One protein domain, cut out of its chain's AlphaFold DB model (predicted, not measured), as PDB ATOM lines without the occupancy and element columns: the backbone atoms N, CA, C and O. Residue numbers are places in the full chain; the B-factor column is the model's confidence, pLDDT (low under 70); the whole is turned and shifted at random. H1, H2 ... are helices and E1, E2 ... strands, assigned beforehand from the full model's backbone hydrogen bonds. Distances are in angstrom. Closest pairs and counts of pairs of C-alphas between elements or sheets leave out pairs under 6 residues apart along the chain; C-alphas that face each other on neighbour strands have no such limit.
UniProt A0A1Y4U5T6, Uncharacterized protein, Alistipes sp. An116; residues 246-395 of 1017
ATOM      1  N   LEU A 246      19.675   6.623  22.781       76.56
ATOM      2  CA  LEU A 246      19.697   6.446  24.229       76.56
ATOM      3  C   LEU A 246      19.921   4.961  24.533       76.56
ATOM      4  O   LEU A 246      19.079   4.123  24.201       76.56
ATOM      5  N   VAL A 247      21.067   4.638  25.131       80.44
ATOM      6  CA  VAL A 247      21.540   3.256  25.301       80.44
ATOM      7  C   VAL A 247      21.906   2.994  26.756       80.44
ATOM      8  O   VAL A 247      22.474   3.858  27.418       80.44
ATOM      9  N   TYR A 248      21.569   1.801  27.248       83.50
ATOM     10  CA  TYR A 248      21.991   1.315  28.561       83.50
ATOM     11  C   TYR A 248      23.472   0.934  28.558       83.50
ATOM     12  O   TYR A 248      23.932   0.249  27.645       83.50
ATOM     13  N   VAL A 249      24.191   1.354  29.596       82.88
ATOM     14  CA  VAL A 249      25.604   1.054  29.818       82.88
ATOM     15  C   VAL A 249      25.719   0.145  31.047       82.88
ATOM     16  O   VAL A 249      25.462   0.603  32.164       82.88
ATOM     17  N   PRO A 250      26.084  -1.137  30.870       78.38
ATOM     18  CA  PRO A 250      26.306  -2.053  31.984       78.38
ATOM     19  C   PRO A 250      27.448  -1.568  32.880       78.38
ATOM     20  O   PRO A 250      28.497  -1.173  32.380       78.38
ATOM     21  N   SER A 251      27.272  -1.633  34.200       72.31
ATOM     22  CA  SER A 251      28.288  -1.174  35.161       72.31
ATOM     23  C   SER A 251      29.218  -2.300  35.622       72.31
ATOM     24  O   SER A 251      30.268  -2.051  36.213       72.31
ATOM     25  N   THR A 252      28.852  -3.557  35.357       70.94
ATOM     26  CA  THR A 252      29.655  -4.736  35.704       70.94
ATOM     27  C   THR A 252      29.740  -5.732  34.546       70.94
ATOM     28  O   THR A 252      28.884  -5.773  33.662       70.94
ATOM     29  N   LEU A 253      30.769  -6.588  34.563       71.56
ATOM     30  CA  LEU A 253      30.941  -7.654  33.568       71.56
ATOM     31  C   LEU A 253      29.749  -8.629  33.546       71.56
ATOM     32  O   LEU A 253      29.415  -9.161  32.492       71.56
ATOM     33  N   GLU A 254      29.111  -8.858  34.692       71.25
ATOM     34  CA  GLU A 254      27.943  -9.735  34.812       71.25
ATOM     35  C   GLU A 254      26.702  -9.120  34.151       71.25
ATOM     36  O   GLU A 254      26.041  -9.780  33.346       71.25
ATOM     37  N   GLU A 255      26.453  -7.827  34.389       76.19
ATOM     38  CA  GLU A 255      25.405  -7.065  33.698       76.19
ATOM     39  C   GLU A 255      25.637  -7.021  32.181       76.19
ATOM     40  O   GLU A 255      24.690  -7.162  31.403       76.19
ATOM     41  N   ALA A 256      26.898  -6.883  31.750       72.81
ATOM     42  CA  ALA A 256      27.277  -6.855  30.339       72.81
ATOM     43  C   ALA A 256      27.080  -8.213  29.645       72.81
ATOM     44  O   ALA A 256      26.550  -8.273  28.536       72.81
ATOM     45  N   GLN A 257      27.482  -9.314  30.288       74.50
ATOM     46  CA  GLN A 257      27.386 -10.663  29.716       74.50
ATOM     47  C   GLN A 257      25.942 -11.148  29.573       74.50
ATOM     48  O   GLN A 257      25.621 -11.834  28.601       74.50
ATOM     49  N   ASN A 258      25.079 -10.788  30.524       72.00
ATOM     50  CA  ASN A 258      23.706 -11.284  30.583       72.00
ATOM     51  C   ASN A 258      22.666 -10.263  30.078       72.00
ATOM     52  O   ASN A 258      21.481 -10.591  29.993       72.00
ATOM     53  N   ASN A 259      23.086  -9.040  29.719       75.19
ATOM     54  CA  ASN A 259      22.211  -7.912  29.372       75.19
ATOM     55  C   ASN A 259      21.087  -7.728  30.408       75.19
ATOM     56  O   ASN A 259      19.890  -7.734  30.092       75.19
ATOM     57  N   THR A 260      21.499  -7.672  31.672       79.31
ATOM     58  CA  THR A 260      20.624  -7.668  32.846       79.31
ATOM     59  C   THR A 260      21.015  -6.515  33.763       79.31
ATOM     60  O   THR A 260      22.186  -6.153  33.822       79.31
ATOM     61  N   ILE A 261      20.048  -5.920  34.453       85.06
ATOM     62  CA  ILE A 261      20.261  -4.910  35.494       85.06
ATOM     63  C   ILE A 261      20.169  -5.609  36.849       85.06
ATOM     64  O   ILE A 261      19.151  -6.255  37.128       85.06
ATOM     65  N   MET A 262      21.201  -5.468  37.685       82.31
ATOM     66  CA  MET A 262      21.236  -6.099  39.006       82.31
ATOM     67  C   MET A 262      20.648  -5.171  40.071       82.31
ATOM     68  O   MET A 262      21.212  -4.128  40.404       82.31
ATOM     69  N   PHE A 263      19.516  -5.570  40.648       81.06
ATOM     70  CA  PHE A 263      18.953  -4.922  41.827       81.06
ATOM     71  C   PHE A 263      19.606  -5.507  43.081       81.06
ATOM     72  O   PHE A 263      19.472  -6.696  43.372       81.06
ATOM     73  N   LYS A 264      20.334  -4.671  43.825       76.56
ATOM     74  CA  LYS A 264      21.125  -5.110  44.980       76.56
ATOM     75  C   LYS A 264      20.316  -5.044  46.268       76.56
ATOM     76  O   LYS A 264      19.634  -4.050  46.530       76.56
ATOM     77  N   GLY A 265      20.408  -6.106  47.065       73.25
ATOM     78  CA  GLY A 265      19.948  -6.142  48.449       73.25
ATOM     79  C   GLY A 265      20.860  -5.339  49.379       73.25
ATOM     80  O   GLY A 265      21.969  -4.943  49.017       73.25
ATOM     81  N   THR A 266      20.399  -5.093  50.601       71.94
ATOM     82  CA  THR A 266      21.029  -4.109  51.484       71.94
ATOM     83  C   THR A 266      22.180  -4.685  52.310       71.94
ATOM     84  O   THR A 266      22.166  -5.842  52.741       71.94
ATOM     85  N   SER A 267      23.233  -3.878  52.476       77.31
ATOM     86  CA  SER A 267      24.475  -4.275  53.155       77.31
ATOM     87  C   SER A 267      24.275  -4.454  54.663       77.31
ATOM     88  O   SER A 267      23.408  -3.813  55.267       77.31
ATOM     89  N   TRP A 268      25.086  -5.316  55.286       81.00
ATOM     90  CA  TRP A 268      24.928  -5.673  56.699       81.00
ATOM     91  C   TRP A 268      26.247  -5.841  57.465       81.00
ATOM     92  O   TRP A 268      27.283  -6.200  56.907       81.00
ATOM     93  N   ILE A 269      26.184  -5.614  58.780       86.62
ATOM     94  CA  ILE A 269      27.277  -5.815  59.742       86.62
ATOM     95  C   ILE A 269      27.022  -7.095  60.534       86.62
ATOM     96  O   ILE A 269      25.927  -7.323  61.060       86.62
ATOM     97  N   LYS A 270      28.046  -7.936  60.630       87.50
ATOM     98  CA  LYS A 270      28.052  -9.167  61.412       87.50
ATOM     99  C   LYS A 270      28.519  -8.910  62.840       87.50
ATOM    100  O   LYS A 270      29.623  -8.413  63.034       87.50
ATOM    101  N   PHE A 271      27.728  -9.324  63.824       84.50
ATOM    102  CA  PHE A 271      28.117  -9.275  65.243       84.50
ATOM    103  C   PHE A 271      28.442 -10.669  65.822       84.50
ATOM    104  O   PHE A 271      29.213 -10.777  66.774       84.50
ATOM    105  N   GLY A 272      27.968 -11.744  65.172       76.81
ATOM    106  CA  GLY A 272      28.149 -13.137  65.601       76.81
ATOM    107  C   GLY A 272      27.818 -14.152  64.494       76.81
ATOM    108  O   GLY A 272      27.662 -13.786  63.328       76.81
ATOM    109  N   GLU A 273      27.699 -15.449  64.814       72.06
ATOM    110  CA  GLU A 273      27.414 -16.490  63.799       72.06
ATOM    111  C   GLU A 273      26.050 -16.312  63.106       72.06
ATOM    112  O   GLU A 273      25.910 -16.672  61.936       72.06
ATOM    113  N   SER A 274      25.059 -15.743  63.798       72.62
ATOM    114  CA  SER A 274      23.686 -15.572  63.294       72.62
ATOM    115  C   SER A 274      23.133 -14.146  63.412       72.62
ATOM    116  O   SER A 274      22.051 -13.874  62.886       72.62
ATOM    117  N   THR A 275      23.858 -13.224  64.052       81.25
ATOM    118  CA  THR A 275      23.422 -11.836  64.254       81.25
ATOM    119  C   THR A 275      23.914 -10.941  63.119       81.25
ATOM    120  O   THR A 275      25.117 -10.704  62.977       81.25
ATOM    121  N   LYS A 276      22.970 -10.418  62.329       82.69
ATOM    122  CA  LYS A 276      23.210  -9.418  61.281       82.69
ATOM    123  C   LYS A 276      22.456  -8.126  61.601       82.69
ATOM    124  O   LYS A 276      21.291  -8.177  62.007       82.69
ATOM    125  N   PHE A 277      23.112  -6.989  61.409       81.00
ATOM    126  CA  PHE A 277      22.498  -5.666  61.405       81.00
ATOM    127  C   PHE A 277      22.453  -5.153  59.965       81.00
ATOM    128  O   PHE A 277      23.505  -4.950  59.369       81.00
ATOM    129  N   TYR A 278      21.259  -4.984  59.403       77.25
ATOM    130  CA  TYR A 278      21.069  -4.421  58.063       77.25
ATOM    131  C   TYR A 278      20.976  -2.897  58.167       77.25
ATOM    132  O   TYR A 278      20.274  -2.398  59.047       77.25
ATOM    133  N   LEU A 279      21.701  -2.181  57.306       70.56
ATOM    134  CA  LEU A 279      21.863  -0.725  57.400       70.56
ATOM    135  C   LEU A 279      20.601   0.079  57.031       70.56
ATOM    136  O   LEU A 279      20.501   1.241  57.413       70.56
ATOM    137  N   ASP A 280      19.620  -0.521  56.349       61.66
ATOM    138  CA  ASP A 280      18.288   0.052  56.150       61.66
ATOM    139  C   ASP A 280      17.195  -0.955  56.563       61.66
ATOM    140  O   ASP A 280      17.227  -2.150  56.274       61.66
ATOM    141  N   GLN A 281      16.193  -0.520  57.327       55.59
ATOM    142  CA  GLN A 281      15.164  -1.445  57.832       55.59
ATOM    143  C   GLN A 281      14.099  -1.814  56.783       55.59
ATOM    144  O   GLN A 281      13.126  -2.504  57.098       55.59
ATOM    145  N   THR A 282      14.260  -1.375  55.533       57.00
ATOM    146  CA  THR A 282      13.347  -1.712  54.440       57.00
ATOM    147  C   THR A 282      14.108  -2.592  53.468       57.00
ATOM    148  O   THR A 282      15.106  -2.153  52.928       57.00
ATOM    149  N   ASN A 283      13.632  -3.808  53.207       56.09
ATOM    150  CA  ASN A 283      14.213  -4.735  52.227       56.09
ATOM    151  C   ASN A 283      13.989  -4.237  50.775       56.09
ATOM    152  O   ASN A 283      13.423  -4.947  49.946       56.09
ATOM    153  N   LYS A 284      14.300  -2.964  50.508       65.06
ATOM    154  CA  LYS A 284      14.158  -2.274  49.232       65.06
ATOM    155  C   LYS A 284      15.390  -2.578  48.409       65.06
ATOM    156  O   LYS A 284      16.510  -2.352  48.847       65.06
ATOM    157  N   GLN A 285      15.168  -3.086  47.213       77.56
ATOM    158  CA  GLN A 285      16.256  -3.395  46.307       77.56
ATOM    159  C   GLN A 285      16.472  -2.192  45.397       77.56
ATOM    160  O   GLN A 285      15.512  -1.675  44.811       77.56
ATOM    161  N   THR A 286      17.718  -1.744  45.293       80.44
ATOM    162  CA  THR A 286      18.096  -0.556  44.516       80.44
ATOM    163  C   THR A 286      18.999  -0.932  43.352       80.44
ATOM    164  O   THR A 286      19.863  -1.796  43.501       80.44
ATOM    165  N   ALA A 287      18.856  -0.236  42.228       84.31
ATOM    166  CA  ALA A 287      19.793  -0.291  41.111       84.31
ATOM    167  C   ALA A 287      20.222   1.128  40.714       84.31
ATOM    168  O   ALA A 287      19.395   2.043  40.675       84.31
ATOM    169  N   LYS A 288      21.510   1.297  40.396       86.38
ATOM    170  CA  LYS A 288      22.031   2.468  39.681       86.38
ATOM    171  C   LYS A 288      22.194   2.064  38.221       86.38
ATOM    172  O   LYS A 288      22.991   1.185  37.918       86.38
ATOM    173  N   ILE A 289      21.398   2.660  37.344       88.69
ATOM    174  CA  ILE A 289      21.286   2.264  35.941       88.69
ATOM    175  C   ILE A 289      21.851   3.397  35.092       88.69
ATOM    176  O   ILE A 289      21.242   4.464  34.998       88.69
ATOM    177  N   THR A 290      23.012   3.179  34.487       89.31
ATOM    178  CA  THR A 290      23.655   4.199  33.655       89.31
ATOM    179  C   THR A 290      23.165   4.103  32.220       89.31
ATOM    180  O   THR A 290      23.114   3.029  31.619       89.31
ATOM    181  N   PHE A 291      22.806   5.249  31.659       86.88
ATOM    182  CA  PHE A 291      22.468   5.405  30.256       86.88
ATOM    183  C   PHE A 291      23.377   6.454  29.625       86.88
ATOM    184  O   PHE A 291      23.837   7.378  30.290       86.88
ATOM    185  N   ARG A 292      23.603   6.333  28.319       80.00
ATOM    186  CA  ARG A 292      24.244   7.370  27.507       80.00
ATOM    187  C   ARG A 292      23.269   7.898  26.470       80.00
ATOM    188  O   ARG A 292      22.609   7.110  25.789       80.00
ATOM    189  N   VAL A 293      23.185   9.221  26.358       76.06
ATOM    190  CA  VAL A 293      22.340   9.943  25.405       76.06
ATOM    191  C   VAL A 293      23.196  10.672  24.379       76.06
ATOM    192  O   VAL A 293      24.222  11.255  24.712       76.06
ATOM    193  N   SER A 294      22.744  10.662  23.128       65.00
ATOM    194  CA  SER A 294      23.333  11.450  22.050       65.00
ATOM    195  C   SER A 294      22.297  12.421  21.470       65.00
ATOM    196  O   SER A 294      21.186  11.978  21.139       65.00
ATOM    197  N   PRO A 295      22.631  13.720  21.316       65.88
ATOM    198  CA  PRO A 295      23.910  14.352  21.681       65.88
ATOM    199  C   PRO A 295      24.139  14.477  23.201       65.88
ATOM    200  O   PRO A 295      23.183  14.602  23.971       65.88
ATOM    201  N   ALA A 296      25.411  14.481  23.621       68.81
ATOM    202  CA  ALA A 296      25.836  14.440  25.028       68.81
ATOM    203  C   ALA A 296      25.295  15.606  25.881       68.81
ATOM    204  O   ALA A 296      24.957  15.450  27.056       68.81
ATOM    205  N   SER A 297      25.111  16.768  25.252       70.06
ATOM    206  CA  SER A 297      24.560  17.986  25.860       70.06
ATOM    207  C   SER A 297      23.123  17.843  26.382       70.06
ATOM    208  O   SER A 297      22.675  18.670  27.181       70.06
ATOM    209  N   LEU A 298      22.382  16.814  25.955       75.81
ATOM    210  CA  LEU A 298      21.014  16.568  26.417       75.81
ATOM    211  C   LEU A 298      20.948  15.848  27.767       75.81
ATOM    212  O   LEU A 298      19.886  15.892  28.386       75.81
ATOM    213  N   ALA A 299      22.043  15.252  28.257       81.69
ATOM    214  CA  ALA A 299      22.064  14.552  29.546       81.69
ATOM    215  C   ALA A 299      21.597  15.459  30.695       81.69
ATOM    216  O   ALA A 299      20.747  15.065  31.486       81.69
ATOM    217  N   GLY A 300      22.039  16.723  30.714       81.19
ATOM    218  CA  GLY A 300      21.619  17.709  31.716       81.19
ATOM    219  C   GLY A 300      20.143  18.126  31.660       81.19
ATOM    220  O   GLY A 300      19.666  18.797  32.572       81.19
ATOM    221  N   LYS A 301      19.407  17.764  30.600       80.94
ATOM    222  CA  LYS A 301      17.960  18.017  30.478       80.94
ATOM    223  C   LYS A 301      17.117  16.825  30.938       80.94
ATOM    224  O   LYS A 301      15.903  16.975  31.068       80.94
ATOM    225  N   ILE A 302      17.723  15.658  31.165       85.94
ATOM    226  CA  ILE A 302      17.046  14.457  31.660       85.94
ATOM    227  C   ILE A 302      17.072  14.502  33.189       85.94
ATOM    228  O   ILE A 302      18.131  14.580  33.801       85.94
ATOM    229  N   THR A 303      15.896  14.487  33.806       88.62
ATOM    230  CA  THR A 303      15.717  14.644  35.251       88.62
ATOM    231  C   THR A 303      14.726  13.614  35.776       88.62
ATOM    232  O   THR A 303      14.038  12.918  35.023       88.62
ATOM    233  N   LYS A 304      14.601  13.524  37.099       88.88
ATOM    234  CA  LYS A 304      13.630  12.640  37.751       88.88
ATOM    235  C   LYS A 304      12.188  12.911  37.305       88.88
ATOM    236  O   LYS A 304      11.389  11.990  37.190       88.88
ATOM    237  N   GLU A 305      11.835  14.170  37.060       86.56
ATOM    238  CA  GLU A 305      10.471  14.601  36.732       86.56
ATOM    239  C   GLU A 305      10.045  14.200  35.317       86.56
ATOM    240  O   GLU A 305       8.848  14.118  35.042       86.56
ATOM    241  N   ASN A 306      11.011  13.964  34.428       86.81
ATOM    242  CA  ASN A 306      10.783  13.605  33.032       86.81
ATOM    243  C   ASN A 306      11.192  12.161  32.698       86.81
ATOM    244  O   ASN A 306      11.178  11.781  31.529       86.81
ATOM    245  N   THR A 307      11.507  11.350  33.712       89.12
ATOM    246  CA  THR A 307      11.883   9.941  33.566       89.12
ATOM    247  C   THR A 307      10.908   9.012  34.277       89.12
ATOM    248  O   THR A 307      10.382   9.305  35.350       89.12
ATOM    249  N   SER A 308      10.649   7.852  33.677       88.12
ATOM    250  CA  SER A 308       9.854   6.791  34.299       88.12
ATOM    251  C   SER A 308      10.303   5.408  33.837       88.12
ATOM    252  O   SER A 308      10.885   5.262  32.762       88.12
ATOM    253  N   ILE A 309      10.047   4.383  34.652       87.75
ATOM    254  CA  ILE A 309      10.354   2.992  34.308       87.75
ATOM    255  C   ILE A 309       9.086   2.303  33.817       87.75
ATOM    256  O   ILE A 309       8.057   2.301  34.493       87.75
ATOM    257  N   VAL A 310       9.184   1.687  32.644       84.31
ATOM    258  CA  VAL A 310       8.130   0.878  32.036       84.31
ATOM    259  C   VAL A 310       8.502  -0.593  32.177       84.31
ATOM    260  O   VAL A 310       9.633  -0.982  31.903       84.31
ATOM    261  N   THR A 311       7.553  -1.431  32.591       78.00
ATOM    262  CA  THR A 311       7.767  -2.875  32.779       78.00
ATOM    263  C   THR A 311       7.023  -3.681  31.716       78.00
ATOM    264  O   THR A 311       5.829  -3.445  31.514       78.00
ATOM    265  N   GLU A 312       7.655  -4.691  31.112       70.06
ATOM    266  CA  GLU A 312       6.960  -5.692  30.289       70.06
ATOM    267  C   GLU A 312       6.878  -7.031  31.038       70.06
ATOM    268  O   GLU A 312       7.875  -7.574  31.516       70.06
ATOM    269  N   LYS A 313       5.657  -7.571  31.168       56.94
ATOM    270  CA  LYS A 313       5.392  -8.815  31.902       56.94
ATOM    271  C   LYS A 313       5.325 -10.011  30.957       56.94
ATOM    272  O   LYS A 313       4.343 -10.177  30.232       56.94
ATOM    273  N   ILE A 314       6.279 -10.929  31.060       52.16
ATOM    274  CA  ILE A 314       6.188 -12.242  30.410       52.16
ATOM    275  C   ILE A 314       5.341 -13.174  31.318       52.16
ATOM    276  O   ILE A 314       5.847 -13.691  32.295       52.16
ATOM    277  N   SER A 315       4.021 -13.287  31.041       38.03
ATOM    278  CA  SER A 315       2.962 -14.239  31.529       38.03
ATOM    279  C   SER A 315       3.140 -14.991  32.878       38.03
ATOM    280  O   SER A 315       4.108 -15.704  33.032       38.03
ATOM    281  N   LYS A 316       2.197 -15.142  33.833       43.66
ATOM    282  CA  LYS A 316       0.780 -14.772  34.078       43.66
ATOM    283  C   LYS A 316       0.479 -15.034  35.581       43.66
ATOM    284  O   LYS A 316       1.008 -15.975  36.152       43.66
ATOM    285  N   THR A 317      -0.532 -14.336  36.127       40.81
ATOM    286  CA  THR A 317      -1.301 -14.607  37.381       40.81
ATOM    287  C   THR A 317      -0.899 -13.886  38.693       40.81
ATOM    288  O   THR A 317      -0.279 -14.443  39.578       40.81
ATOM    289  N   ARG A 318      -1.405 -12.649  38.833       43.34
ATOM    290  CA  ARG A 318      -1.921 -11.969  40.051       43.34
ATOM    291  C   ARG A 318      -1.092 -11.972  41.365       43.34
ATOM    292  O   ARG A 318      -1.392 -12.723  42.283       43.34
ATOM    293  N   ALA A 319      -0.278 -10.930  41.517       41.38
ATOM    294  CA  ALA A 319      -0.205 -10.031  42.683       41.38
ATOM    295  C   ALA A 319      -0.048  -8.594  42.121       41.38
ATOM    296  O   ALA A 319      -0.020  -8.470  40.893       41.38
ATOM    297  N   GLY A 320      -0.065  -7.529  42.936       53.47
ATOM    298  CA  GLY A 320       0.016  -6.132  42.452       53.47
ATOM    299  C   GLY A 320       1.129  -5.921  41.414       53.47
ATOM    300  O   GLY A 320       2.111  -6.659  41.421       53.47
ATOM    301  N   GLU A 321       0.949  -4.987  40.477       57.00
ATOM    302  CA  GLU A 321       2.004  -4.673  39.503       57.00
ATOM    303  C   GLU A 321       3.303  -4.333  40.263       57.00
ATOM    304  O   GLU A 321       3.235  -3.552  41.217       57.00
ATOM    305  N   PRO A 322       4.442  -4.977  39.930       64.62
ATOM    306  CA  PRO A 322       5.720  -4.682  40.568       64.62
ATOM    307  C   PRO A 322       6.023  -3.201  40.354       64.62
ATOM    308  O   PRO A 322       5.953  -2.704  39.229       64.62
ATOM    309  N   LEU A 323       6.282  -2.485  41.443       72.50
ATOM    310  CA  LEU A 323       6.477  -1.046  41.410       72.50
ATOM    311  C   LEU A 323       7.972  -0.766  41.277       72.50
ATOM    312  O   LEU A 323       8.738  -1.093  42.182       72.50
ATOM    313  N   PHE A 324       8.352  -0.132  40.169       82.88
ATOM    314  CA  PHE A 324       9.673   0.455  39.968       82.88
ATOM    315  C   PHE A 324       9.540   1.972  40.052       82.88
ATOM    316  O   PHE A 324       8.711   2.564  39.358       82.88
ATOM    317  N   VAL A 325      10.328   2.601  40.919       84.25
ATOM    318  CA  VAL A 325      10.282   4.049  41.145       84.25
ATOM    319  C   VAL A 325      11.657   4.632  40.882       84.25
ATOM    320  O   VAL A 325      12.622   4.231  41.526       84.25
ATOM    321  N   VAL A 326      11.733   5.607  39.974       87.88
ATOM    322  CA  VAL A 326      12.927   6.445  39.821       87.88
ATOM    323  C   VAL A 326      13.020   7.362  41.037       87.88
ATOM    324  O   VAL A 326      12.137   8.190  41.282       87.88
ATOM    325  N   THR A 327      14.068   7.191  41.833       87.06
ATOM    326  CA  THR A 327      14.294   7.979  43.045       87.06
ATOM    327  C   THR A 327      15.203   9.168  42.790       87.06
ATOM    328  O   THR A 327      14.970  10.212  43.406       87.06
ATOM    329  N   ASP A 328      16.137   9.045  41.845       88.44
ATOM    330  CA  ASP A 328      17.076  10.095  41.458       88.44
ATOM    331  C   ASP A 328      17.574   9.937  40.010       88.44
ATOM    332  O   ASP A 328      17.592   8.826  39.474       88.44
ATOM    333  N   VAL A 329      17.985  11.049  39.392       88.19
ATOM    334  CA  VAL A 329      18.676  11.082  38.094       88.19
ATOM    335  C   VAL A 329      19.816  12.088  38.173       88.19
ATOM    336  O   VAL A 329      19.573  13.272  38.396       88.19
ATOM    337  N   THR A 330      21.040  11.626  37.931       89.69
ATOM    338  CA  THR A 330      22.243  12.464  37.959       89.69
ATOM    339  C   THR A 330      22.949  12.410  36.606       89.69
ATOM    340  O   THR A 330      23.266  11.329  36.117       89.69
ATOM    341  N   ALA A 331      23.192  13.571  35.992       87.38
ATOM    342  CA  ALA A 331      23.949  13.689  34.746       87.38
ATOM    343  C   ALA A 331      25.447  13.857  35.031       87.38
ATOM    344  O   ALA A 331      25.831  14.638  35.904       87.38
ATOM    345  N   GLU A 332      26.285  13.160  34.271       82.44
ATOM    346  CA  GLU A 332      27.736  13.241  34.399       82.44
ATOM    347  C   GLU A 332      28.303  14.415  33.596       82.44
ATOM    348  O   GLU A 332      27.879  14.718  32.473       82.44
ATOM    349  N   LYS A 333      29.288  15.082  34.196       79.44
ATOM    350  CA  LYS A 333      30.035  16.187  33.599       79.44
ATOM    351  C   LYS A 333      31.495  15.800  33.430       79.44
ATOM    352  O   LYS A 333      32.015  14.988  34.191       79.44
ATOM    353  N   GLU A 334      32.141  16.412  32.448       73.12
ATOM    354  CA  GLU A 334      33.584  16.310  32.252       73.12
ATOM    355  C   GLU A 334      34.340  16.914  33.448       73.12
ATOM    356  O   GLU A 334      33.781  17.667  34.252       73.12
ATOM    357  N   SER A 335      35.633  16.597  33.576       67.81
ATOM    358  CA  SER A 335      36.467  17.017  34.719       67.81
ATOM    359  C   SER A 335      36.597  18.541  34.886       67.81
ATOM    360  O   SER A 335      37.009  19.001  35.948       67.81
ATOM    361  N   ASP A 336      36.255  19.319  33.855       65.31
ATOM    362  CA  ASP A 336      36.238  20.785  33.863       65.31
ATOM    363  C   ASP A 336      34.905  21.397  34.347       65.31
ATOM    364  O   ASP A 336      34.839  22.597  34.601       65.31
ATOM    365  N   GLY A 337      33.855  20.585  34.523       66.19
ATOM    366  CA  GLY A 337      32.546  20.989  35.045       66.19
ATOM    367  C   GLY A 337      31.621  21.724  34.062       66.19
ATOM    368  O   GLY A 337      30.463  21.997  34.419       66.19
ATOM    369  N   GLU A 338      32.076  22.010  32.839       62.62
ATOM    370  CA  GLU A 338      31.356  22.846  31.865       62.62
ATOM    371  C   GLU A 338      30.546  22.013  30.853       62.62
ATOM    372  O   GLU A 338      29.410  22.368  30.528       62.62
ATOM    373  N   ALA A 339      31.073  20.868  30.401       71.88
ATOM    374  CA  ALA A 339      30.423  19.994  29.417       71.88
ATOM    375  C   ALA A 339      29.836  18.714  30.040       71.88
ATOM    376  O   ALA A 339      30.353  18.186  31.024       71.88
ATOM    377  N   TYR A 340      28.752  18.194  29.455       77.69
ATOM    378  CA  TYR A 340      28.184  16.893  29.826       77.69
ATOM    379  C   TYR A 340      28.853  15.774  29.023       77.69
ATOM    380  O   TYR A 340      28.991  15.908  27.809       77.69
ATOM    381  N   THR A 341      29.168  14.651  29.671       76.06
ATOM    382  CA  THR A 341      29.792  13.468  29.031       76.06
ATOM    383  C   THR A 341      28.788  12.650  28.201       76.06
ATOM    384  O   THR A 341      29.126  11.640  27.578       76.06
ATOM    385  N   GLY A 342      27.506  13.025  28.263       74.31
ATOM    386  CA  GLY A 342      26.388  12.283  27.688       74.31
ATOM    387  C   GLY A 342      25.931  11.095  28.529       74.31
ATOM    388  O   GLY A 342      24.880  10.530  28.234       74.31
ATOM    389  N   ALA A 343      26.660  10.726  29.584       83.69
ATOM    390  CA  ALA A 343      26.225   9.720  30.541       83.69
ATOM    391  C   ALA A 343      25.321  10.333  31.619       83.69
ATOM    392  O   ALA A 343      25.502  11.472  32.057       83.69
ATOM    393  N   PHE A 344      24.321   9.574  32.048       88.88
ATOM    394  CA  PHE A 344      23.517   9.893  33.217       88.88
ATOM    395  C   PHE A 344      23.089   8.611  33.923       88.88
ATOM    396  O   PHE A 344      22.796   7.591  33.294       88.88
ATOM    397  N   THR A 345      23.029   8.667  35.245       91.25
ATOM    398  CA  THR A 345      22.653   7.539  36.092       91.25
ATOM    399  C   THR A 345      21.248   7.746  36.627       91.25
ATOM    400  O   THR A 345      20.942   8.764  37.245       91.25
ATOM    401  N   VAL A 346      20.397   6.746  36.418       90.69
ATOM    402  CA  VAL A 346      19.054   6.654  36.986       90.69
ATOM    403  C   VAL A 346      19.115   5.735  38.198       90.69
ATOM    404  O   VAL A 346      19.434   4.553  38.071       90.69
ATOM    405  N   THR A 347      18.787   6.255  39.377       88.31
ATOM    406  CA  THR A 347      18.633   5.434  40.581       88.31
ATOM    407  C   THR A 347      17.184   4.982  40.689       88.31
ATOM    408  O   THR A 347      16.262   5.802  40.661       88.31
ATOM    409  N   ALA A 348      16.979   3.672  40.800       87.00
ATOM    410  CA  ALA A 348      15.658   3.065  40.850       87.00
ATOM    411  C   ALA A 348      15.505   2.135  42.056       87.00
ATOM    412  O   ALA A 348      16.382   1.323  42.345       87.00
ATOM    413  N   GLU A 349      14.356   2.220  42.720       86.38
ATOM    414  CA  GLU A 349      13.922   1.281  43.756       86.38
ATOM    415  C   GLU A 349      12.860   0.335  43.201       86.38
ATOM    416  O   GLU A 349      11.982   0.756  42.439       86.38
ATOM    417  N   CYS A 350      12.891  -0.925  43.635       77.62
ATOM    418  CA  CYS A 350      11.830  -1.881  43.352       77.62
ATOM    419  C   CYS A 350      11.365  -2.632  44.608       77.62
ATOM    420  O   CYS A 350      12.089  -2.766  45.597       77.62
ATOM    421  N   ASN A 351      10.125  -3.121  44.560       75.00
ATOM    422  CA  ASN A 351       9.539  -3.997  45.576       75.00
ATOM    423  C   ASN A 351       9.323  -5.434  45.065       75.00
ATOM    424  O   ASN A 351       8.469  -6.151  45.591       75.00
ATOM    425  N   TYR A 352      10.029  -5.826  44.001       73.25
ATOM    426  CA  TYR A 352       9.877  -7.143  43.396       73.25
ATOM    427  C   TYR A 352      10.695  -8.190  44.158       73.25
ATOM    428  O   TYR A 352      11.893  -8.045  44.362       73.25
ATOM    429  N   ASN A 353      10.049  -9.277  44.573       69.62
ATOM    430  CA  ASN A 353      10.723 -10.378  45.254       69.62
ATOM    431  C   ASN A 353      11.348 -11.335  44.226       69.62
ATOM    432  O   ASN A 353      10.728 -12.330  43.841       69.62
ATOM    433  N   TYR A 354      12.572 -11.048  43.781       69.06
ATOM    434  CA  TYR A 354      13.343 -11.988  42.962       69.06
ATOM    435  C   TYR A 354      13.549 -13.321  43.708       69.06
ATOM    436  O   TYR A 354      13.836 -13.343  44.904       69.06
ATOM    437  N   GLY A 355      13.378 -14.448  43.007       58.62
ATOM    438  CA  GLY A 355      13.629 -15.790  43.551       58.62
ATOM    439  C   GLY A 355      12.485 -16.449  44.342       58.62
ATOM    440  O   GLY A 355      12.650 -17.588  44.779       58.62
ATOM    441  N   GLU A 356      11.313 -15.815  44.505       59.69
ATOM    442  CA  GLU A 356      10.132 -16.487  45.097       59.69
ATOM    443  C   GLU A 356       9.534 -17.578  44.181       59.69
ATOM    444  O   GLU A 356       8.865 -18.495  44.666       59.69
ATOM    445  N   VAL A 357       9.789 -17.510  42.867       55.22
ATOM    446  CA  VAL A 357       9.363 -18.503  41.870       55.22
ATOM    447  C   VAL A 357      10.517 -18.795  40.908       55.22
ATOM    448  O   VAL A 357      11.120 -17.886  40.343       55.22
ATOM    449  N   ASP A 358      10.826 -20.077  40.727       50.00
ATOM    450  CA  ASP A 358      11.943 -20.556  39.910       50.00
ATOM    451  C   ASP A 358      11.698 -20.244  38.415       50.00
ATOM    452  O   ASP A 358      10.741 -20.746  37.818       50.00
ATOM    453  N   GLY A 359      12.546 -19.401  37.810       52.75
ATOM    454  CA  GLY A 359      12.489 -19.050  36.382       52.75
ATOM    455  C   GLY A 359      11.608 -17.853  35.979       52.75
ATOM    456  O   GLY A 359      11.301 -17.726  34.793       52.75
ATOM    457  N   GLU A 360      11.199 -16.980  36.908       58.78
ATOM    458  CA  GLU A 360      10.470 -15.733  36.602       58.78
ATOM    459  C   GLU A 360      11.390 -14.497  36.722       58.78
ATOM    460  O   GLU A 360      11.887 -14.197  37.803       58.78
ATOM    461  N   THR A 361      11.599 -13.755  35.624       60.91
ATOM    462  CA  THR A 361      12.358 -12.483  35.593       60.91
ATOM    463  C   THR A 361      11.527 -11.374  34.941       60.91
ATOM    464  O   THR A 361      10.782 -11.629  33.989       60.91
ATOM    465  N   LEU A 362      11.657 -10.132  35.414       73.50
ATOM    466  CA  LEU A 362      11.025  -8.950  34.809       73.50
ATOM    467  C   LEU A 362      11.999  -8.231  33.874       73.50
ATOM    468  O   LEU A 362      13.200  -8.223  34.133       73.50
ATOM    469  N   ALA A 363      11.483  -7.605  32.815       80.75
ATOM    470  CA  ALA A 363      12.261  -6.703  31.974       80.75
ATOM    471  C   ALA A 363      11.731  -5.270  32.094       80.75
ATOM    472  O   ALA A 363      10.514  -5.052  32.139       80.75
ATOM    473  N   ILE A 364      12.647  -4.303  32.142       85.75
ATOM    474  CA  ILE A 364      12.339  -2.881  32.314       85.75
ATOM    475  C   ILE A 364      12.924  -2.038  31.181       85.75
ATOM    476  O   ILE A 364      13.950  -2.390  30.606       85.75
ATOM    477  N   ALA A 365      12.271  -0.925  30.863       87.19
ATOM    478  CA  ALA A 365      12.737   0.091  29.925       87.19
ATOM    479  C   ALA A 365      12.631   1.481  30.563       87.19
ATOM    480  O   ALA A 365      11.702   1.744  31.330       87.19
ATOM    481  N   LEU A 366      13.556   2.380  30.226       90.25
ATOM    482  CA  LEU A 366      13.493   3.783  30.625       90.25
ATOM    483  C   LEU A 366      12.676   4.563  29.593       90.25
ATOM    484  O   LEU A 366      12.984   4.525  28.403       90.25
ATOM    485  N   ASN A 367      11.660   5.294  30.044       88.19
ATOM    486  CA  ASN A 367      10.976   6.311  29.252       88.19
ATOM    487  C   ASN A 367      11.443   7.709  29.682       88.19
ATOM    488  O   ASN A 367      11.467   8.014  30.874       88.19
ATOM    489  N   VAL A 368      11.787   8.541  28.698       87.25
ATOM    490  CA  VAL A 368      12.165   9.950  28.844       87.25
ATOM    491  C   VAL A 368      11.148  10.802  28.087       87.25
ATOM    492  O   VAL A 368      11.004  10.650  26.873       87.25
ATOM    493  N   ASN A 369      10.462  11.702  28.794       84.69
ATOM    494  CA  ASN A 369       9.404  12.547  28.241       84.69
ATOM    495  C   ASN A 369       9.600  14.030  28.601       84.69
ATOM    496  O   ASN A 369       9.261  14.465  29.702       84.69
ATOM    497  N   ILE A 370      10.124  14.817  27.660       79.69
ATOM    498  CA  ILE A 370      10.401  16.250  27.814       79.69
ATOM    499  C   ILE A 370       9.448  17.044  26.914       79.69
ATOM    500  O   ILE A 370       9.460  16.906  25.689       79.69
ATOM    501  N   ALA A 371       8.634  17.911  27.514       66.19
ATOM    502  CA  ALA A 371       7.703  18.768  26.783       66.19
ATOM    503  C   ALA A 371       8.432  19.824  25.915       66.19
ATOM    504  O   ALA A 371       9.525  20.266  26.277       66.19
ATOM    505  N   PRO A 372       7.837  20.271  24.789       60.22
ATOM    506  CA  PRO A 372       8.375  21.390  24.015       60.22
ATOM    507  C   PRO A 372       8.359  22.694  24.833       60.22
ATOM    508  O   PRO A 372       7.471  22.906  25.661       60.22
ATOM    509  N   ALA A 373       9.332  23.579  24.596       56.03
ATOM    510  CA  ALA A 373       9.460  24.846  25.321       56.03
ATOM    511  C   ALA A 373       8.292  25.805  25.009       56.03
ATOM    512  O   ALA A 373       7.975  26.045  23.837       56.03
ATOM    513  N   GLU A 374       7.666  26.380  26.047       45.19
ATOM    514  CA  GLU A 374       6.551  27.326  25.887       45.19
ATOM    515  C   GLU A 374       6.981  28.573  25.093       45.19
ATOM    516  O   GLU A 374       7.942  29.251  25.446       45.19
ATOM    517  N   GLY A 375       6.245  28.888  24.020       49.91
ATOM    518  CA  GLY A 375       6.503  30.052  23.161       49.91
ATOM    519  C   GLY A 375       7.470  29.813  21.995       49.91
ATOM    520  O   GLY A 375       7.739  30.754  21.256       49.91
ATOM    521  N   SER A 376       7.963  28.584  21.803       46.69
ATOM    522  CA  SER A 376       8.734  28.207  20.610       46.69
ATOM    523  C   SER A 376       7.827  27.749  19.457       46.69
ATOM    524  O   SER A 376       6.779  27.144  19.682       46.69
ATOM    525  N   ASP A 377       8.234  28.011  18.210       44.28
ATOM    526  CA  ASP A 377       7.539  27.525  17.004       44.28
ATOM    527  C   ASP A 377       7.761  26.013  16.751       44.28
ATOM    528  O   ASP A 377       7.186  25.446  15.813       44.28
ATOM    529  N   SER A 378       8.566  25.335  17.585       46.34
ATOM    530  CA  SER A 378       8.823  23.898  17.472       46.34
ATOM    531  C   SER A 378       7.652  23.096  18.061       46.34
ATOM    532  O   SER A 378       7.217  23.280  19.197       46.34
ATOM    533  N   LYS A 379       7.072  22.202  17.253       47.69
ATOM    534  CA  LYS A 379       5.841  21.462  17.603       47.69
ATOM    535  C   LYS A 379       6.092  20.114  18.289       47.69
ATOM    536  O   LYS A 379       5.142  19.352  18.468       47.69
ATOM    537  N   PHE A 380       7.336  19.791  18.640       50.47
ATOM    538  CA  PHE A 380       7.742  18.436  19.020       50.47
ATOM    539  C   PHE A 380       8.586  18.445  20.306       50.47
ATOM    540  O   PHE A 380       9.639  19.070  20.347       50.47
ATOM    541  N   GLY A 381       8.108  17.762  21.354       57.72
ATOM    542  CA  GLY A 381       8.901  17.412  22.542       57.72
ATOM    543  C   GLY A 381       9.725  16.134  22.329       57.72
ATOM    544  O   GLY A 381       9.671  15.529  21.257       57.72
ATOM    545  N   ILE A 382      10.469  15.706  23.348       67.75
ATOM    546  CA  ILE A 382      11.186  14.423  23.365       67.75
ATOM    547  C   ILE A 382      10.278  13.386  24.031       67.75
ATOM    548  O   ILE A 382       9.891  13.575  25.174       67.75
ATOM    549  N   ASP A 383       9.962  12.292  23.340       74.56
ATOM    550  CA  ASP A 383       9.321  11.103  23.920       74.56
ATOM    551  C   ASP A 383      10.072   9.873  23.404       74.56
ATOM    552  O   ASP A 383      10.004   9.542  22.215       74.56
ATOM    553  N   TYR A 384      10.883   9.266  24.269       78.12
ATOM    554  CA  TYR A 384      11.775   8.165  23.912       78.12
ATOM    555  C   TYR A 384      11.710   7.062  24.966       78.12
ATOM    556  O   TYR A 384      11.866   7.327  26.154       78.12
ATOM    557  N   THR A 385      11.546   5.810  24.532       82.81
ATOM    558  CA  THR A 385      11.580   4.627  25.404       82.81
ATOM    559  C   THR A 385      12.689   3.690  24.950       82.81
ATOM    560  O   THR A 385      12.746   3.329  23.775       82.81
ATOM    561  N   THR A 386      13.567   3.293  25.869       83.50
ATOM    562  CA  THR A 386      14.671   2.371  25.573       83.50
ATOM    563  C   THR A 386      14.160   0.960  25.264       83.50
ATOM    564  O   THR A 386      13.020   0.617  25.587       83.50
ATOM    565  N   PRO A 387      14.997   0.086  24.677       81.69
ATOM    566  CA  PRO A 387      14.726  -1.347  24.676       81.69
ATOM    567  C   PRO A 387      14.535  -1.889  26.102       81.69
ATOM    568  O   PRO A 387      15.108  -1.356  27.055       81.69
ATOM    569  N   TYR A 388      13.749  -2.960  26.231       82.50
ATOM    570  CA  TYR A 388      13.584  -3.676  27.495       82.50
ATOM    571  C   TYR A 388      14.841  -4.481  27.832       82.50
ATOM    572  O   TYR A 388      15.354  -5.225  26.995       82.50
ATOM    573  N   ILE A 389      15.304  -4.351  29.071       82.94
ATOM    574  CA  ILE A 389      16.498  -5.000  29.617       82.94
ATOM    575  C   ILE A 389      16.053  -5.921  30.751       82.94
ATOM    576  O   ILE A 389      15.161  -5.563  31.522       82.94
ATOM    577  N   GLY A 390      16.634  -7.121  30.836       82.31
ATOM    578  CA  GLY A 390      16.312  -8.066  31.905       82.31
ATOM    579  C   GLY A 390      16.695  -7.512  33.277       82.31
ATOM    580  O   GLY A 390      17.556  -6.644  33.382       82.31
ATOM    581  N   THR A 391      16.081  -8.020  34.338       82.12
ATOM    582  CA  THR A 391      16.446  -7.672  35.717       82.12
ATOM    583  C   THR A 391      16.667  -8.932  36.541       82.12
ATOM    584  O   THR A 391      15.969  -9.927  36.329       82.12
ATOM    585  N   ASP A 392      17.624  -8.877  37.463       77.94
ATOM    586  CA  ASP A 392      17.942  -9.957  38.402       77.94
ATOM    587  C   ASP A 392      18.429  -9.371  39.744       77.94
ATOM    588  O   ASP A 392      18.508  -8.149  39.902       77.94
ATOM    589  N   TYR A 393      18.705 -10.230  40.725       76.75
ATOM    590  CA  TYR A 393      18.967  -9.847  42.111       76.75
ATOM    591  C   TYR A 393      20.322 -10.321  42.635       76.75
ATOM    592  O   TYR A 393      20.703 -11.479  42.475       76.75
ATOM    593  N   GLU A 394      21.004  -9.427  43.354       74.50
ATOM    594  CA  GLU A 394      22.231  -9.713  44.101       74.50
ATOM    595  C   GLU A 394      21.969  -9.556  45.611       74.50
ATOM    596  O   GLU A 394      21.421  -8.544  46.053       74.50
ATOM    597  N   GLU A 395      22.362 -10.541  46.426       68.62
ATOM    598  CA  GLU A 395      22.251 -10.441  47.890       68.62
ATOM    599  C   GLU A 395      23.237  -9.393  48.446       68.62
ATOM    600  O   GLU A 395      24.380  -9.305  48.002       68.62
TER     601      GLU A 395
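Overview. This is residues 246 to 395 of the 1017 residues of an uncharacterized protein of Alistipes sp. An116 (UniProt A0A1Y4U5T6). Two strongly twisted sheets stand partly face to face as a loose sandwich: E2, E6, E9, E10 and E11 make one, E1, E5, E8 and E7 the other, and they come together where E2 meets E5 and E6 meets E7. The small hairpin E3 and E4 lies off one end of the long axis, the loop of residues 371 to 381 at the other; H2 covers the beginning of E8. The printed part has 150 residues, with two named helices and eleven named strands in the order E1 H1 E2 E3 E4 E5 H2 E6 E7 E8 E9 E10 E11, mostly strand. The five-stranded sheet is branched and mixed; E1 E5 E8 E7 and E3 E4 are antiparallel. The whole is only just loose, close to compact, with a radius of gyration of the C-alphas of 17.9 A and spans of 64 by 43 by 30 A.

Along the chain. In the branched sheet, E9 is residues 363 to 370, 23.4 A long, E6 307 to 312, E10 382 to 385, E2 260 to 264, and E11 389 to 394, ending at C-alpha 394 (22.231, -9.713, 44.101). In the four-stranded sheet, E1 is residues 246 to 249, from C-alpha 246 (19.697, 6.446, 24.229); E5 is 285 to 294, 29.3 A; E8 is 340 to 350, 28.3 A; E7 is 324 to 333, 26.5 A, and bends by 54 degrees at residue 327. E3 is 268 to 270, E4 276 to 278, H1 253 to 258 and H2 296 to 301.

Arrangement. E6 lies on one side of E9, antiparallel, with N 310 and O 365 2.8 A apart. E10, in a hairpin with E9 (N 370 to O 382, 2.8 A), and E11 (N 364 to O 389, 2.9 A) lie on the other side. E2 is parallel to E11, with N 261 and O 390 2.8 A apart. E2 touches E5, closest at the C-alphas of Phe 263 and Ala 287, 4.8 A. E5 and E8 are antiparallel, with N 289 and O 346 2.8 A apart. H2 is on the four-stranded sheet, over E8, at a height of 6.3 A. H1 only grazes the branched sheet. In H1 every O i to N i+4 pair is within hydrogen-bond range; in H2, 0 of 2 are, but 2 of 3 O i to N i+3 pairs.

Size, cuts and confidence. The C-alphas farthest apart, those of Glu 273 and Asp 377, are 67.2 A apart. The printed part has no cut. The links E6 to E7, E8 to E9 and E9 to E10 are long. The mean pLDDT of the printed part is 73.8; 44 residues are under 70, among them 313 to 322, 353 to 361 and 371 to 382.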